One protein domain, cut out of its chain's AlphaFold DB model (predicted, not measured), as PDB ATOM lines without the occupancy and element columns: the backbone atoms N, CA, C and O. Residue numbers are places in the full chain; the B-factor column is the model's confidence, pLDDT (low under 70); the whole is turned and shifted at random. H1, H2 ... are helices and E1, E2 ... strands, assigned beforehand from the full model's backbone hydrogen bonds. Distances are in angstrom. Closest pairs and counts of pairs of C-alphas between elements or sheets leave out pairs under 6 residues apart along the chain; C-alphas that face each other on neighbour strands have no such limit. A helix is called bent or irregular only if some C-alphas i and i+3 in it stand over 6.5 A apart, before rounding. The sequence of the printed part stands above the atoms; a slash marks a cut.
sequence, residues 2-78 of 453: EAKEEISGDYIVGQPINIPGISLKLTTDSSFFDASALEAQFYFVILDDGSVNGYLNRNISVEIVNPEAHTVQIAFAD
ATOM      1  N   GLU A   2     193.597 107.024 243.776       42.28
ATOM      2  CA  GLU A   2     193.604 107.394 242.360       42.28
ATOM      3  C   GLU A   2     193.620 108.918 242.269       42.28
ATOM      4  O   GLU A   2     192.937 109.604 243.037       42.28
ATOM      5  N   ALA A   3     194.492 109.438 241.408       43.78
ATOM      6  CA  ALA A   3     194.638 110.862 241.181       43.78
ATOM      7  C   ALA A   3     193.314 111.406 240.636       43.78
ATOM      8  O   ALA A   3     192.860 110.987 239.575       43.78
ATOM      9  N   LYS A   4     192.683 112.323 241.373       58.28
ATOM     10  CA  LYS A   4     191.583 113.121 240.833       58.28
ATOM     11  C   LYS A   4     192.178 114.013 239.749       58.28
ATOM     12  O   LYS A   4     192.894 114.957 240.073       58.28
ATOM     13  N   GLU A   5     191.940 113.681 238.486       67.31
ATOM     14  CA  GLU A   5     192.215 114.599 237.384       67.31
ATOM     15  C   GLU A   5     191.229 115.765 237.483       67.31
ATOM     16  O   GLU A   5     190.019 115.596 237.335       67.31
ATOM     17  N   GLU A   6     191.745 116.946 237.805       74.31
ATOM     18  CA  GLU A   6     190.973 118.183 237.835       74.31
ATOM     19  C   GLU A   6     191.222 118.937 236.528       74.31
ATOM     20  O   GLU A   6     192.356 119.298 236.212       74.31
ATOM     21  N   ILE A   7     190.159 119.148 235.751       75.62
ATOM     22  CA  ILE A   7     190.189 119.934 234.517       75.62
ATOM     23  C   ILE A   7     189.412 121.217 234.787       75.62
ATOM     24  O   ILE A   7     188.220 121.172 235.087       75.62
ATOM     25  N   SER A   8     190.093 122.355 234.682       77.94
ATOM     26  CA  SER A   8     189.509 123.683 234.852       77.94
ATOM     27  C   SER A   8     189.742 124.539 233.607       77.94
ATOM     28  O   SER A   8     190.780 124.446 232.949       77.94
ATOM     29  N   GLY A   9     188.748 125.354 233.256       80.25
ATOM     30  CA  GLY A   9     188.779 126.233 232.092       80.25
ATOM     31  C   GLY A   9     187.455 126.967 231.899       80.25
ATOM     32  O   GLY A   9     186.436 126.581 232.474       80.25
ATOM     33  N   ASP A  10     187.479 128.014 231.078       79.69
ATOM     34  CA  ASP A  10     186.284 128.771 230.711       79.69
ATOM     35  C   ASP A  10     185.624 128.129 229.488       79.69
ATOM     36  O   ASP A  10     186.244 127.978 228.431       79.69
ATOM     37  N   TYR A  11     184.352 127.750 229.621       80.44
ATOM     38  CA  TYR A  11     183.594 127.082 228.565       80.44
ATOM     39  C   TYR A  11     182.345 127.875 228.188       80.44
ATOM     40  O   TYR A  11     181.627 128.392 229.042       80.44
ATOM     41  N   ILE A  12     182.057 127.938 226.887       81.00
ATOM     42  CA  ILE A  12     180.877 128.628 226.362       81.00
ATOM     43  C   ILE A  12     179.674 127.683 226.423       81.00
ATOM     44  O   ILE A  12     179.690 126.592 225.845       81.00
ATOM     45  N   VAL A  13     178.600 128.124 227.082       80.06
ATOM     46  CA  VAL A  13     177.313 127.414 227.113       80.06
ATOM     47  C   VAL A  13     176.837 127.116 225.686       80.06
ATOM     48  O   VAL A  13     176.845 127.981 224.812       80.06
ATOM     49  N   GLY A  14     176.400 125.883 225.438       80.25
ATOM     50  CA  GLY A  14     175.907 125.429 224.139       80.25
ATOM     51  C   GLY A  14     176.978 124.864 223.201       80.25
ATOM     52  O   GLY A  14     176.607 124.227 222.210       80.25
ATOM     53  N   GLN A  15     178.270 125.018 223.510       85.50
ATOM     54  CA  GLN A  15     179.354 124.354 222.781       85.50
ATOM     55  C   GLN A  15     179.759 123.018 223.434       85.50
ATOM     56  O   GLN A  15     179.603 122.854 224.647       85.50
ATOM     57  N   PRO A  16     180.232 122.036 222.643       84.12
ATOM     58  CA  PRO A  16     180.719 120.773 223.178       84.12
ATOM     59  C   PRO A  16     182.050 120.963 223.921       84.12
ATOM     60  O   PRO A  16     182.987 121.570 223.405       84.12
ATOM     61  N   ILE A  17     182.126 120.407 225.123       85.38
ATOM     62  CA  ILE A  17     183.306 120.334 225.978       85.38
ATOM     63  C   ILE A  17     183.862 118.917 225.858       85.38
ATOM     64  O   ILE A  17     183.226 117.958 226.295       85.38
ATOM     65  N   ASN A  18     185.044 118.787 225.261       82.31
ATOM     66  CA  ASN A  18     185.701 117.498 225.065       82.31
ATOM     67  C   ASN A  18     186.726 117.258 226.174       82.31
ATOM     68  O   ASN A  18     187.727 117.964 226.274       82.31
ATOM     69  N   ILE A  19     186.464 116.239 226.980       80.25
ATOM     70  CA  ILE A  19     187.320 115.711 228.043       80.25
ATOM     71  C   ILE A  19     187.808 114.327 227.574       80.25
ATOM     72  O   ILE A  19     187.109 113.693 226.776       80.25
ATOM     73  N   PRO A  20     188.986 113.820 227.995       77.31
ATOM     74  CA  PRO A  20     189.421 112.474 227.624       77.31
ATOM     75  C   PRO A  20     188.318 111.424 227.863       77.31
ATOM     76  O   PRO A  20     187.912 111.172 228.992       77.31
ATOM     77  N   GLY A  21     187.788 110.848 226.777       74.25
ATOM     78  CA  GLY A  21     186.732 109.829 226.807       74.25
ATOM     79  C   GLY A  21     185.283 110.327 226.929       74.25
ATOM     80  O   GLY A  21     184.376 109.508 226.802       74.25
ATOM     81  N   ILE A  22     185.026 111.626 227.137       78.56
ATOM     82  CA  ILE A  22     183.668 112.163 227.358       78.56
ATOM     83  C   ILE A  22     183.479 113.491 226.607       78.56
ATOM     84  O   ILE A  22     184.251 114.431 226.772       78.56
ATOM     85  N   SER A  23     182.407 113.592 225.818       81.44
ATOM     86  CA  SER A  23     181.957 114.848 225.200       81.44
ATOM     87  C   SER A  23     180.705 115.343 225.920       81.44
ATOM     88  O   SER A  23     179.653 114.710 225.842       81.44
ATOM     89  N   LEU A  24     180.802 116.481 226.597       82.50
ATOM     90  CA  LEU A  24     179.701 117.107 227.331       82.50
ATOM     91  C   LEU A  24     179.162 118.305 226.552       82.50
ATOM     92  O   LEU A  24     179.902 118.971 225.839       82.50
ATOM     93  N   LYS A  25     177.879 118.628 226.702       84.31
ATOM     94  CA  LYS A  25     177.310 119.884 226.202       84.31
ATOM     95  C   LYS A  25     176.496 120.516 227.316       84.31
ATOM     96  O   LYS A  25     175.533 119.918 227.786       84.31
ATOM     97  N   LEU A  26     176.878 121.721 227.718       80.25
ATOM     98  CA  LEU A  26     176.128 122.484 228.708       80.25
ATOM     99  C   LEU A  26     174.971 123.204 228.020       80.25
ATOM    100  O   LEU A  26     175.171 123.919 227.038       80.25
ATOM    101  N   THR A  27     173.765 123.020 228.538       80.38
ATOM    102  CA  THR A  27     172.558 123.722 228.093       80.38
ATOM    103  C   THR A  27     171.916 124.411 229.283       80.38
ATOM    104  O   THR A  27     171.852 123.836 230.367       80.38
ATOM    105  N   THR A  28     171.426 125.628 229.085       75.88
ATOM    106  CA  THR A  28     170.687 126.374 230.107       75.88
ATOM    107  C   THR A  28     169.212 126.015 230.053       75.88
ATOM    108  O   THR A  28     168.593 126.123 228.993       75.88
ATOM    109  N   ASP A  29     168.650 125.641 231.195       72.25
ATOM    110  CA  ASP A  29     167.206 125.556 231.387       72.25
ATOM    111  C   ASP A  29     166.716 126.881 231.988       72.25
ATOM    112  O   ASP A  29     167.149 127.281 233.070       72.25
ATOM    113  N   SER A  30     165.814 127.573 231.284       64.75
ATOM    114  CA  SER A  30     165.246 128.863 231.705       64.75
ATOM    115  C   SER A  30     164.526 128.811 233.055       64.75
ATOM    116  O   SER A  30     164.289 129.850 233.661       64.75
ATOM    117  N   SER A  31     164.174 127.615 233.527       65.75
ATOM    118  CA  SER A  31     163.452 127.392 234.782       65.75
ATOM    119  C   SER A  31     164.335 127.567 236.026       65.75
ATOM    120  O   SER A  31     163.821 127.821 237.112       65.75
ATOM    121  N   PHE A  32     165.659 127.437 235.876       59.00
ATOM    122  CA  PHE A  32     166.621 127.406 236.988       59.00
ATOM    123  C   PHE A  32     167.822 128.340 236.793       59.00
ATOM    124  O   PHE A  32     168.741 128.331 237.611       59.00
ATOM    125  N   PHE A  33     167.835 129.131 235.718       65.31
ATOM    126  CA  PHE A  33     168.995 129.918 235.318       65.31
ATOM    127  C   PHE A  33     168.697 131.422 235.341       65.31
ATOM    128  O   PHE A  33     167.888 131.915 234.557       65.31
ATOM    129  N   ASP A  34     169.368 132.149 236.236       66.00
ATOM    130  CA  ASP A  34     169.405 133.615 236.258       66.00
ATOM    131  C   ASP A  34     170.660 134.103 235.510       66.00
ATOM    132  O   ASP A  34     171.694 133.436 235.531       66.00
ATOM    133  N   ALA A  35     170.608 135.261 234.848       66.12
ATOM    134  CA  ALA A  35     171.734 135.800 234.074       66.12
ATOM    135  C   ALA A  35     172.983 136.054 234.946       66.12
ATOM    136  O   ALA A  35     174.108 135.994 234.452       66.12
ATOM    137  N   SER A  36     172.778 136.261 236.250       66.25
ATOM    138  CA  SER A  36     173.819 136.361 237.280       66.25
ATOM    139  C   SER A  36     174.605 135.057 237.501       66.25
ATOM    140  O   SER A  36     175.724 135.087 238.007       66.25
ATOM    141  N   ALA A  37     174.063 133.907 237.086       67.00
ATOM    142  CA  ALA A  37     174.698 132.604 237.242       67.00
ATOM    143  C   ALA A  37     175.840 132.361 236.239       67.00
ATOM    144  O   ALA A  37     176.657 131.481 236.475       67.00
ATOM    145  N   LEU A  38     175.938 133.133 235.146       66.19
ATOM    146  CA  LEU A  38     177.013 132.989 234.145       66.19
ATOM    147  C   LEU A  38     178.395 133.401 234.666       66.19
ATOM    148  O   LEU A  38     179.400 132.966 234.115       66.19
ATOM    149  N   GLU A  39     178.446 134.219 235.718       68.69
ATOM    150  CA  GLU A  39     179.696 134.650 236.359       68.69
ATOM    151  C   GLU A  39     180.133 133.711 237.498       68.69
ATOM    152  O   GLU A  39     181.188 133.906 238.103       68.69
ATOM    153  N   ALA A  40     179.337 132.682 237.811       73.00
ATOM    154  CA  ALA A  40     179.657 131.714 238.850       73.00
ATOM    155  C   ALA A  40     180.597 130.614 238.333       73.00
ATOM    156  O   ALA A  40     180.482 130.137 237.204       73.00
ATOM    157  N   GLN A  41     181.508 130.159 239.194       77.56
ATOM    158  CA  GLN A  41     182.328 128.984 238.917       77.56
ATOM    159  C   GLN A  41     181.522 127.715 239.193       77.56
ATOM    160  O   GLN A  41     181.089 127.474 240.322       77.56
ATOM    161  N   PHE A  42     181.352 126.886 238.166       76.25
ATOM    162  CA  PHE A  42     180.729 125.573 238.288       76.25
ATOM    163  C   PHE A  42     181.790 124.484 238.239       76.25
ATOM    164  O   PHE A  42     182.729 124.551 237.450       76.25
ATOM    165  N   TYR A  43     181.601 123.450 239.050       77.75
ATOM    166  CA  TYR A  43     182.392 122.233 238.983       77.75
ATOM    167  C   TYR A  43     181.464 121.045 238.743       77.75
ATOM    168  O   TYR A  43     180.369 120.960 239.304       77.75
ATOM    169  N   PHE A  44     181.919 120.114 237.914       78.06
ATOM    170  CA  PHE A  44     181.239 118.852 237.665       78.06
ATOM    171  C   PHE A  44     182.142 117.728 238.150       78.06
ATOM    172  O   PHE A  44     183.334 117.712 237.856       78.06
ATOM    173  N   VAL A  45     181.573 116.793 238.907       80.19
ATOM    174  CA  VAL A  45     182.293 115.601 239.355       80.19
ATOM    175  C   VAL A  45     181.765 114.422 238.560       80.19
ATOM    176  O   VAL A  45     180.599 114.054 238.690       80.19
ATOM    177  N   ILE A  46     182.632 113.844 237.737       79.31
ATOM    178  CA  ILE A  46     182.347 112.602 237.027       79.31
ATOM    179  C   ILE A  46     182.770 111.466 237.952       79.31
ATOM    180  O   ILE A  46     183.925 111.394 238.370       79.31
ATOM    181  N   LEU A  47     181.806 110.638 238.337       82.88
ATOM    182  CA  LEU A  47     182.021 109.498 239.220       82.88
ATOM    183  C   LEU A  47     182.172 108.230 238.375       82.88
ATOM    184  O   LEU A  47     181.453 108.066 237.391       82.88
ATOM    185  N   ASP A  48     183.074 107.339 238.776       85.31
ATOM    186  CA  ASP A  48     183.139 105.978 238.244       85.31
ATOM    187  C   ASP A  48     181.966 105.125 238.760       85.31
ATOM    188  O   ASP A  48     181.334 105.454 239.771       85.31
ATOM    189  N   ASP A  49     181.702 103.995 238.103       86.19
ATOM    190  CA  ASP A  49     180.597 103.094 238.452       86.19
ATOM    191  C   ASP A  49     180.656 102.613 239.913       86.19
ATOM    192  O   ASP A  49     179.624 102.479 240.574       86.19
ATOM    193  N   GLY A  50     181.855 102.374 240.451       90.00
ATOM    194  CA  GLY A  50     182.052 101.976 241.843       90.00
ATOM    195  C   GLY A  50     181.650 103.085 242.814       90.00
ATOM    196  O   GLY A  50     180.900 102.836 243.764       90.00
ATOM    197  N   SER A  51     182.080 104.320 242.547       89.44
ATOM    198  CA  SER A  51     181.682 105.502 243.320       89.44
ATOM    199  C   SER A  51     180.179 105.775 243.241       89.44
ATOM    200  O   SER A  51     179.564 106.083 244.265       89.44
ATOM    201  N   VAL A  52     179.565 105.627 242.060       89.69
ATOM    202  CA  VAL A  52     178.111 105.774 241.882       89.69
ATOM    203  C   VAL A  52     177.360 104.714 242.686       89.69
ATOM    204  O   VAL A  52     176.453 105.055 243.443       89.69
ATOM    205  N   ASN A  53     177.768 103.446 242.602       90.69
ATOM    206  CA  ASN A  53     177.150 102.357 243.362       90.69
ATOM    207  C   ASN A  53     177.298 102.552 244.875       90.69
ATOM    208  O   ASN A  53     176.342 102.349 245.623       90.69
ATOM    209  N   GLY A  54     178.472 102.989 245.338       92.81
ATOM    210  CA  GLY A  54     178.699 103.319 246.744       92.81
ATOM    211  C   GLY A  54     177.809 104.466 247.230       92.81
ATOM    212  O   GLY A  54     177.234 104.386 248.315       92.81
ATOM    213  N   TYR A  55     177.655 105.509 246.410       91.75
ATOM    214  CA  TYR A  55     176.750 106.627 246.674       91.75
ATOM    215  C   TYR A  55     175.283 106.174 246.743       91.75
ATOM    216  O   TYR A  55     174.586 106.540 247.689       91.75
ATOM    217  N   LEU A  56     174.823 105.344 245.799       92.56
ATOM    218  CA  LEU A  56     173.453 104.830 245.797       92.56
ATOM    219  C   LEU A  56     173.182 103.942 247.019       92.56
ATOM    220  O   LEU A  56     172.220 104.185 247.743       92.56
ATOM    221  N   ASN A  57     174.061 102.976 247.303       91.94
ATOM    222  CA  ASN A  57     173.900 102.033 248.415       91.94
ATOM    223  C   ASN A  57     173.908 102.703 249.790       91.94
ATOM    224  O   ASN A  57     173.225 102.244 250.699       91.94
ATOM    225  N   ARG A  58     174.700 103.764 249.970       93.38
ATOM    226  CA  ARG A  58     174.783 104.467 251.256       93.38
ATOM    227  C   ARG A  58     173.541 105.307 251.548       93.38
ATOM    228  O   ARG A  58     173.210 105.506 252.713       93.38
ATOM    229  N   ASN A  59     172.916 105.834 250.499       93.94
ATOM    230  CA  ASN A  59     171.875 106.849 250.612       93.94
ATOM    231  C   ASN A  59     170.462 106.308 250.371       93.94
ATOM    232  O   ASN A  59     169.501 107.015 250.669       93.94
ATOM    233  N   ILE A  60     170.328 105.082 249.854       94.50
ATOM    234  CA  ILE A  60     169.049 104.382 249.754       94.50
ATOM    235  C   ILE A  60     168.697 103.708 251.085       94.50
ATOM    236  O   ILE A  60     169.532 103.055 251.709       94.50
ATOM    237  N   SER A  61     167.444 103.830 251.504       92.94
ATOM    238  CA  SER A  61     166.880 103.055 252.604       92.94
ATOM    239  C   SER A  61     165.604 102.360 252.149       92.94
ATOM    240  O   SER A  61     164.816 102.902 251.374       92.94
ATOM    241  N   VAL A  62     165.423 101.127 252.617       93.06
ATOM    242  CA  VAL A  62     164.255 100.303 252.308       93.06
ATOM    243  C   VAL A  62     163.676  99.812 253.622       93.06
ATOM    244  O   VAL A  62     164.357  99.125 254.384       93.06
ATOM    245  N   GLU A  63     162.426 100.169 253.888       93.25
ATOM    246  CA  GLU A  63     161.741  99.855 255.139       93.25
ATOM    247  C   GLU A  63     160.374  99.228 254.856       93.25
ATOM    248  O   GLU A  63     159.671  99.604 253.917       93.25
ATOM    249  N   ILE A  64     159.980  98.249 255.670       92.94
ATOM    250  CA  ILE A  64     158.644  97.653 255.597       92.94
ATOM    251  C   ILE A  64     157.715  98.528 256.436       92.94
ATOM    252  O   ILE A  64     157.817  98.536 257.661       92.94
ATOM    253  N   VAL A  65     156.809  99.253 255.781       91.06
ATOM    254  CA  VAL A  65     155.877 100.174 256.454       91.06
ATOM    255  C   VAL A  65     154.782  99.400 257.172       91.06
ATOM    256  O   VAL A  65     154.434  99.702 258.310       91.06
ATOM    257  N   ASN A  66     154.222  98.395 256.498       89.19
ATOM    258  CA  ASN A  66     153.172  97.558 257.055       89.19
ATOM    259  C   ASN A  66     153.345  96.112 256.558       89.19
ATOM    260  O   ASN A  66     153.094  95.844 255.379       89.19
ATOM    261  N   PRO A  67     153.750  95.178 257.439       88.75
ATOM    262  CA  PRO A  67     153.895  93.767 257.094       88.75
ATOM    263  C   PRO A  67     152.584  93.088 256.679       88.75
ATOM    264  O   PRO A  67     152.614  92.232 255.800       88.75
ATOM    265  N   GLU A  68     151.450  93.473 257.274       89.50
ATOM    266  CA  GLU A  68     150.129  92.900 256.967       89.50
ATOM    267  C   GLU A  68     149.600  93.386 255.613       89.50
ATOM    268  O   GLU A  68     148.965  92.628 254.885       89.50
ATOM    269  N   ALA A  69     149.895  94.638 255.252       87.12
ATOM    270  CA  ALA A  69     149.541  95.206 253.950       87.12
ATOM    271  C   ALA A  69     150.607  94.960 252.863       87.12
ATOM    272  O   ALA A  69     150.448  95.432 251.739       87.12
ATOM    273  N   HIS A  70     151.695  94.250 253.192       89.44
ATOM    274  CA  HIS A  70     152.838  93.987 252.309       89.44
ATOM    275  C   HIS A  70     153.432  95.253 251.653       89.44
ATOM    276  O   HIS A  70     153.901  95.219 250.515       89.44
ATOM    277  N   THR A  71     153.432  96.382 252.372       91.50
ATOM    278  CA  THR A  71     153.926  97.667 251.855       91.50
ATOM    279  C   THR A  71     155.400  97.869 252.193       91.50
ATOM    280  O   THR A  71     155.783  97.878 253.366       91.50
ATOM    281  N   VAL A  72     156.210  98.114 251.164       91.88
ATOM    282  CA  VAL A  72     157.619  98.508 251.282       91.88
ATOM    283  C   VAL A  72     157.765  99.964 250.855       91.88
ATOM    284  O   VAL A  72     157.211 100.373 249.837       91.88
ATOM    285  N   GLN A  73     158.510 100.739 251.634       92.81
ATOM    286  CA  GLN A  73     158.891 102.103 251.308       92.81
ATOM    287  C   GLN A  73     160.363 102.145 250.926       92.81
ATOM    288  O   GLN A  73     161.215 101.585 251.616       92.81
ATOM    289  N   ILE A  74     160.640 102.852 249.837       93.00
ATOM    290  CA  ILE A  74     161.988 103.165 249.380       93.00
ATOM    291  C   ILE A  74     162.178 104.667 249.552       93.00
ATOM    292  O   ILE A  74     161.335 105.462 249.134       93.00
ATOM    293  N   ALA A  75     163.275 105.057 250.189       92.81
ATOM    294  CA  ALA A  75     163.650 106.450 250.354       92.81
ATOM    295  C   ALA A  75     165.108 106.661 249.944       92.81
ATOM    296  O   ALA A  75     165.929 105.744 249.984       92.81
ATOM    297  N   PHE A  76     165.420 107.888 249.533       94.12
ATOM    298  CA  PHE A  76     166.764 108.286 249.149       94.12
ATOM    299  C   PHE A  76     167.112 109.630 249.785       94.12
ATOM    300  O   PHE A  76     166.372 110.602 249.632       94.12
ATOM    301  N   ALA A  77     168.234 109.688 250.500       92.50
ATOM    302  CA  ALA A  77     168.706 110.905 251.151       92.50
ATOM    303  C   ALA A  77     169.786 111.597 250.307       92.50
ATOM    304  O   ALA A  77     170.861 111.047 250.085       92.50
ATOM    305  N   ASP A  78     169.525 112.832 249.873       92.44
ATOM    306  CA  ASP A  78     170.503 113.673 249.173       92.44
ATOM    307  C   ASP A  78     170.380 115.138 249.607       92.44
ATOM    308  O   ASP A  78     169.392 115.549 250.220       92.44
TER     309      ASP A  78
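Overview. This is residues 2 to 78 of the 453 residues of the protein "GNVR domain-containing protein" of Hymenobacter qilianensis (UniProt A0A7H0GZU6). The model is a drawn-out, two-part shape: at one end a loose lobe of loops holds the small hairpin of E1 and E2 and the short helix H1, and at the other end the longer hairpin of E3 and E4 makes a slender arm. Helix H2 stands between the two parts and passes into E3 with no residue between them. The printed part has 77 residues, with two named helices and four named strands in the order E1, E2, H1, H2, E3, E4, and under half of the residues are in these elements. E1 and E2 form one antiparallel sheet of two strands, E3 and E4 another, and the class is mixed, helices and strands. The whole is extended, with a radius of gyration of the C-alphas of 19.1 A, and its outline is flat, with spans of 57 by 36 by 18 A.

Arrangement. Residues 2 to 15 hold no named element, and their C-alphas lie 17 to 20 A from the mean of all C-alphas. E1, residues 16 to 19, and E2, residues 22 to 25, form a hairpin over a tight link of two residues. They are antiparallel, with 154 degrees between their N-to-C directions. N 17 and O 24 are within hydrogen-bond range at 2.7 A, and N 19 and O 22 at 2.9 A. H1, residues 35 to 39, is apart from E1. H2, residues 49 to 59, is apart from H1, E1 and E2. E3, residues 60 to 66, and E4, residues 71 to 76, form a hairpin over a tight link of four residues. They are antiparallel, with 156 degrees between their N-to-C directions. N 61 and O 75 are within hydrogen-bond range at 2.9 A, and N 73 and O 63 at 2.8 A. Between H2 and E4 there is one pair of C-alphas within 8 A, the closest C-alphas being those of Asn 59 and Phe 76, 5.5 A apart. The two hairpins stay apart: E1 and E2 are each apart from E3 and from E4. In H2 every O i to N i+4 pair is within hydrogen-bond range; in H1 0 of 1 is, and 1 of 2 O i to N i+3 pairs is.

Along the chain. E1 runs from Pro 16, its C-alpha at (180.719, 120.773, 223.178), to Ile 19, and E2 from Ile 22 to Lys 25. H1 runs from Ala 35 to Glu 39; it is neither bent nor irregular, but only just: C-alphas 36 and 39 are 6.2 A apart. H2 runs from Asp 49, its C-alpha at (180.597, 103.094, 238.452), to Asn 59, 15.4 A from first to last C-alpha. E3 runs from Ile 60 to Asn 66 and is 18.8 A long. E4 runs from Thr 71 to Phe 76, its last C-alpha at (166.764, 108.286, 249.149), and is 16.9 A long.

Size, cuts and confidence. The two C-alphas farthest apart are those of Asp 10 and Glu 68, 57.3 A. Two stretches stand free: residues 29 to 37, of which 35 to 37 belong to H1, and residues 48 to 54, of which 49 to 54 belong to H2. The printed part runs from residue 2 to residue 78 and has no cut. No link is long; those from E2 to H1 and from H1 to H2, nine residues each, are short. The mean pLDDT of the printed part is 81.0, and the model's confidence is low, under 70, at residues 2 to 5 and 30 to 39.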